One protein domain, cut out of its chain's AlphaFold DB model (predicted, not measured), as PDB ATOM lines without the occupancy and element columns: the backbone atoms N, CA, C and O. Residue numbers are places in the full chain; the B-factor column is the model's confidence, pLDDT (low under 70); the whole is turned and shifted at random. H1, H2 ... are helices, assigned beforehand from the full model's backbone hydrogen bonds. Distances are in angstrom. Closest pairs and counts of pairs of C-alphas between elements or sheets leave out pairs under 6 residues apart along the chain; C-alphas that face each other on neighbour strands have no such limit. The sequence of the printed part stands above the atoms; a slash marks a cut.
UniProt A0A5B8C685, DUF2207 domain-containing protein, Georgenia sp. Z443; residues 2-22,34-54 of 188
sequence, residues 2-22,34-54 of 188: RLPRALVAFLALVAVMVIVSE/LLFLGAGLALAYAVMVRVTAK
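AT A GLANCE: This is residues 2 to 22 and 34 to 54 of the 188 residues of the protein "DUF2207 domain-containing protein" of Georgenia sp. Z443 (UniProt A0A5B8C685). Two nearly straight helices, H1 and then H2, run opposite ways, almost parallel in line, loosely side by side and shifted lengthwise; residues 48 to 54 of H2 stick out past H1. The printed part has 42 residues with two named helices and no named strand: all helix. It is loose, with a radius of gyration of the C-alphas of 11.8 A, and flat, spanning 39 by 26 by 7 A.

HOW THE PARTS SIT: H1, residues 5 to 22, and H2, residues 34 to 54, are close but not clearly touching. Their closest C-alphas, those of Val 14 and Phe 36, are 8.0 A apart. They stand at a shallow tilt of 5 degrees, opposite ways. In both, every O i to N i+4 pair is within hydrogen-bond range.

IN THESE COORDINATES: H1 measures 26.4 A from C-alpha 5 at (15.944, 1.377, -3.739) to C-alpha 22. H2 measures 30.4 A and ends with C-alpha 54 at (10.841, -15.483, -3.689).

THE WHOLE: The farthest C-alphas, of Glu 22 and Lys 54, are 38.8 A apart. Residues 23 to 33 are not printed; C-alphas 22 and 34 are 15.5 A apart across the cut. Residues 2 to 3 and 52 to 54 have pLDDT under 70.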
ATOM      1  N   ARG A   2      23.213  -1.489  -9.399       62.78
ATOM      2  CA  ARG A   2      22.356  -0.486  -8.737       62.78
ATOM      3  C   ARG A   2      21.865  -1.070  -7.412       62.78
ATOM      4  O   ARG A   2      21.260  -2.139  -7.422       62.78
ATOM      5  N   LEU A   3      22.144  -0.399  -6.295       66.75
ATOM      6  CA  LEU A   3      21.650  -0.815  -4.980       66.75
ATOM      7  C   LEU A   3      20.108  -0.832  -4.986       66.75
ATOM      8  O   LEU A   3      19.490   0.024  -5.632       66.75
ATOM      9  N   PRO A   4      19.460  -1.797  -4.307       79.19
ATOM     10  CA  PRO A   4      18.006  -1.847  -4.251       79.19
ATOM     11  C   PRO A   4      17.486  -0.571  -3.585       79.19
ATOM     12  O   PRO A   4      17.959  -0.185  -2.518       79.19
ATOM     13  N   ARG A   5      16.494   0.084  -4.201       79.50
ATOM     14  CA  ARG A   5      15.944   1.377  -3.739       79.50
ATOM     15  C   ARG A   5      15.535   1.378  -2.256       79.50
ATOM     16  O   ARG A   5      15.676   2.394  -1.591       79.50
ATOM     17  N   ALA A   6      15.103   0.229  -1.732       72.19
ATOM     18  CA  ALA A   6      14.765   0.045  -0.319       72.19
ATOM     19  C   ALA A   6      15.976   0.165   0.627       72.19
ATOM     20  O   ALA A   6      15.849   0.707   1.718       72.19
ATOM     21  N   LEU A   7      17.155  -0.292   0.199       75.00
ATOM     22  CA  LEU A   7      18.386  -0.207   0.986       75.00
ATOM     23  C   LEU A   7      18.921   1.227   1.023       75.00
ATOM     24  O   LEU A   7      19.379   1.681   2.063       75.00
ATOM     25  N   VAL A   8      18.789   1.969  -0.080       81.31
ATOM     26  CA  VAL A   8      19.157   3.394  -0.129       81.31
ATOM     27  C   VAL A   8      18.255   4.227   0.788       81.31
ATOM     28  O   VAL A   8      18.756   5.040   1.557       81.31
ATOM     29  N   ALA A   9      16.940   3.988   0.760       80.44
ATOM     30  CA  ALA A   9      15.994   4.666   1.647       80.44
ATOM     31  C   ALA A   9      16.246   4.343   3.131       80.44
ATOM     32  O   ALA A   9      16.177   5.234   3.972       80.44
ATOM     33  N   PHE A  10      16.589   3.091   3.451       78.38
ATOM     34  CA  PHE A  10      16.921   2.687   4.818       78.38
ATOM     35  C   PHE A  10      18.202   3.355   5.327       78.38
ATOM     36  O   PHE A  10      18.201   3.921   6.415       78.38
ATOM     37  N   LEU A  11      19.280   3.341   4.536       83.50
ATOM     38  CA  LEU A  11      20.536   3.992   4.918       83.50
ATOM     39  C   LEU A  11      20.360   5.504   5.111       83.50
ATOM     40  O   LEU A  11      20.918   6.061   6.050       83.50
ATOM     41  N   ALA A  12      19.545   6.153   4.273       83.94
ATOM     42  CA  ALA A  12      19.205   7.564   4.441       83.94
ATOM     43  C   ALA A  12      18.426   7.818   5.743       83.94
ATOM     44  O   ALA A  12      18.727   8.769   6.457       83.94
ATOM     45  N   LEU A  13      17.467   6.951   6.087       84.25
ATOM     46  CA  LEU A  13      16.692   7.063   7.324       84.25
ATOM     47  C   LEU A  13      17.577   6.856   8.561       84.25
ATOM     48  O   LEU A  13      17.493   7.644   9.497       84.25
ATOM     49  N   VAL A  14      18.475   5.866   8.539       82.81
ATOM     50  CA  VAL A  14      19.458   5.648   9.614       82.81
ATOM     51  C   VAL A  14      20.403   6.842   9.747       82.81
ATOM     52  O   VAL A  14      20.649   7.287  10.862       82.81
ATOM     53  N   ALA A  15      20.884   7.408   8.637       83.62
ATOM     54  CA  ALA A  15      21.745   8.590   8.667       83.62
ATOM     55  C   ALA A  15      21.032   9.810   9.274       83.62
ATOM     56  O   ALA A  15      21.591  10.480  10.137       83.62
ATOM     57  N   VAL A  16      19.773  10.060   8.892       84.62
ATOM     58  CA  VAL A  16      18.937  11.107   9.511       84.62
ATOM     59  C   VAL A  16      18.768  10.844  11.005       84.62
ATOM     60  O   VAL A  16      18.878  11.759  11.815       84.62
ATOM     61  N   MET A  17      18.552   9.590  11.383       79.25
ATOM     62  CA  MET A  17      18.347   9.195  12.770       79.25
ATOM     63  C   MET A  17      19.601   9.385  13.640       79.25
ATOM     64  O   MET A  17      19.484   9.821  14.781       79.25
ATOM     65  N   VAL A  18      20.797   9.145  13.091       82.56
ATOM     66  CA  VAL A  18      22.085   9.436  13.750       82.56
ATOM     67  C   VAL A  18      22.286  10.944  13.927       82.56
ATOM     68  O   VAL A  18      22.596  11.391  15.028       82.56
ATOM     69  N   ILE A  19      22.017  11.743  12.890       83.81
ATOM     70  CA  ILE A  19      22.147  13.210  12.953       83.81
ATOM     71  C   ILE A  19      21.195  13.803  14.005       83.81
ATOM     72  O   ILE A  19      21.566  14.710  14.752       83.81
ATOM     73  N   VAL A  20      19.966  13.290  14.093       80.56
ATOM     74  CA  VAL A  20      18.993  13.720  15.110       80.56
ATOM     75  C   VAL A  20      19.433  13.286  16.513       80.56
ATOM     76  O   VAL A  20      19.268  14.062  17.457       80.56
ATOM     77  N   SER A  21      20.035  12.100  16.658       76.75
ATOM     78  CA  SER A  21      20.564  11.610  17.937       76.75
ATOM     79  C   SER A  21      21.666  12.499  18.511       76.75
ATOM     80  O   SER A  21      21.713  12.681  19.724       76.75
ATOM     81  N   GLU A  22      22.537  13.061  17.675       77.62
ATOM     82  CA  GLU A  22      23.629  13.938  18.125       77.62
ATOM     83  C   GLU A  22      23.143  15.344  18.516       77.62
ATOM     84  O   GLU A  22      23.737  15.992  19.373       77.62
ATOM     85  N   LEU A  34      17.795   1.386  21.647       85.75
ATOM     86  CA  LEU A  34      16.590   0.580  21.418       85.75
ATOM     87  C   LEU A  34      15.952   0.856  20.054       85.75
ATOM     88  O   LEU A  34      15.526  -0.082  19.378       85.75
ATOM     89  N   LEU A  35      15.911   2.118  19.619       85.12
ATOM     90  CA  LEU A  35      15.362   2.469  18.312       85.12
ATOM     91  C   LEU A  35      16.231   1.931  17.164       85.12
ATOM     92  O   LEU A  35      15.686   1.405  16.193       85.12
ATOM     93  N   PHE A  36      17.562   1.993  17.275       84.06
ATOM     94  CA  PHE A  36      18.463   1.396  16.280       84.06
ATOM     95  C   PHE A  36      18.344  -0.129  16.235       84.06
ATOM     96  O   PHE A  36      18.275  -0.707  15.148       84.06
ATOM     97  N   LEU A  37      18.259  -0.780  17.398       87.12
ATOM     98  CA  LEU A  37      18.043  -2.222  17.486       87.12
ATOM     99  C   LEU A  37      16.705  -2.622  16.840       87.12
ATOM    100  O   LEU A  37      16.656  -3.557  16.040       87.12
ATOM    101  N   GLY A  38      15.636  -1.876  17.132       87.06
ATOM    102  CA  GLY A  38      14.313  -2.081  16.544       87.06
ATOM    103  C   GLY A  38      14.301  -1.877  15.028       87.06
ATOM    104  O   GLY A  38      13.771  -2.717  14.301       87.06
ATOM    105  N   ALA A  39      14.944  -0.817  14.531       85.19
ATOM    106  CA  ALA A  39      15.070  -0.552  13.098       85.19
ATOM    107  C   ALA A  39      15.875  -1.648  12.375       85.19
ATOM    108  O   ALA A  39      15.493  -2.079  11.284       85.19
ATOM    109  N   GLY A  40      16.951  -2.141  12.996       85.31
ATOM    110  CA  GLY A  40      17.749  -3.255  12.480       85.31
ATOM    111  C   GLY A  40      16.956  -4.562  12.404       85.31
ATOM    112  O   GLY A  40      16.961  -5.225  11.365       85.31
ATOM    113  N   LEU A  41      16.217  -4.904  13.464       89.38
ATOM    114  CA  LEU A  41      15.343  -6.083  13.494       89.38
ATOM    115  C   LEU A  41      14.211  -5.990  12.465       89.38
ATOM    116  O   LEU A  41      13.948  -6.961  11.755       89.38
ATOM    117  N   ALA A  42      13.580  -4.822  12.328       86.94
ATOM    118  CA  ALA A  42      12.536  -4.591  11.334       86.94
ATOM    119  C   ALA A  42      13.067  -4.754   9.900       86.94
ATOM    120  O   ALA A  42      12.403  -5.370   9.061       86.94
ATOM    121  N   LEU A  43      14.282  -4.267   9.619       85.69
ATOM    122  CA  LEU A  43      14.925  -4.477   8.323       85.69
ATOM    123  C   LEU A  43      15.244  -5.957   8.089       85.69
ATOM    124  O   LEU A  43      14.940  -6.476   7.015       85.69
ATOM    125  N   ALA A  44      15.832  -6.639   9.074       84.94
ATOM    126  CA  ALA A  44      16.157  -8.059   8.971       84.94
ATOM    127  C   ALA A  44      14.899  -8.897   8.693       84.94
ATOM    128  O   ALA A  44      14.903  -9.732   7.787       84.94
ATOM    129  N   TYR A  45      13.800  -8.606   9.391       87.81
ATOM    130  CA  TYR A  45      12.502  -9.230   9.155       87.81
ATOM    131  C   TYR A  45      11.966  -8.933   7.746       87.81
ATOM    132  O   TYR A  45      11.577  -9.850   7.022       87.81
ATOM    133  N   ALA A  46      12.011  -7.675   7.296       84.62
ATOM    134  CA  ALA A  46      11.566  -7.297   5.954       84.62
ATOM    135  C   ALA A  46      12.386  -7.977   4.841       84.62
ATOM    136  O   ALA A  46      11.830  -8.402   3.823       84.62
ATOM    137  N   VAL A  47      13.703  -8.111   5.028       84.38
ATOM    138  CA  VAL A  47      14.592  -8.836   4.109       84.38
ATOM    139  C   VAL A  47      14.271 -10.327   4.121       84.38
ATOM    140  O   VAL A  47      14.108 -10.912   3.050       84.38
ATOM    141  N   MET A  48      14.109 -10.925   5.302       81.81
ATOM    142  CA  MET A  48      13.741 -12.333   5.454       81.81
ATOM    143  C   MET A  48      12.437 -12.647   4.711       81.81
ATOM    144  O   MET A  48      12.421 -13.562   3.891       81.81
ATOM    145  N   VAL A  49      11.381 -11.849   4.908       83.62
ATOM    146  CA  VAL A  49      10.084 -12.021   4.224       83.62
ATOM    147  C   VAL A  49      10.218 -11.877   2.704       83.62
ATOM    148  O   VAL A  49       9.611 -12.632   1.948       83.62
ATOM    149  N   ARG A  50      11.036 -10.939   2.212       77.00
ATOM    150  CA  ARG A  50      11.285 -10.777   0.766       77.00
ATOM    151  C   ARG A  50      12.029 -11.969   0.160       77.00
ATOM    152  O   ARG A  50      11.777 -12.308  -0.997       77.00
ATOM    153  N   VAL A  51      12.957 -12.568   0.904       77.31
ATOM    154  CA  VAL A  51      13.723 -13.744   0.466       77.31
ATOM    155  C   VAL A  51      12.834 -14.987   0.463       77.31
ATOM    156  O   VAL A  51      12.792 -15.695  -0.542       77.31
ATOM    157  N   THR A  52      12.059 -15.216   1.526       69.62
ATOM    158  CA  THR A  52      11.145 -16.365   1.604       69.62
ATOM    159  C   THR A  52       9.995 -16.253   0.608       69.62
ATOM    160  O   THR A  52       9.643 -17.254  -0.006       69.62
ATOM    161  N   ALA A  53       9.479 -15.052   0.332       64.88
ATOM    162  CA  ALA A  53       8.464 -14.842  -0.705       64.88
ATOM    163  C   ALA A  53       8.957 -15.210  -2.118       64.88
ATOM    164  O   ALA A  53       8.178 -15.688  -2.935       64.88
ATOM    165  N   LYS A  54      10.253 -15.031  -2.415       59.56
ATOM    166  CA  LYS A  54      10.841 -15.483  -3.689       59.56
ATOM    167  C   LYS A  54      11.040 -16.997  -3.751       59.56
ATOM    168  O   LYS A  54      10.971 -17.566  -4.839       59.56
TER     169      LYS A  54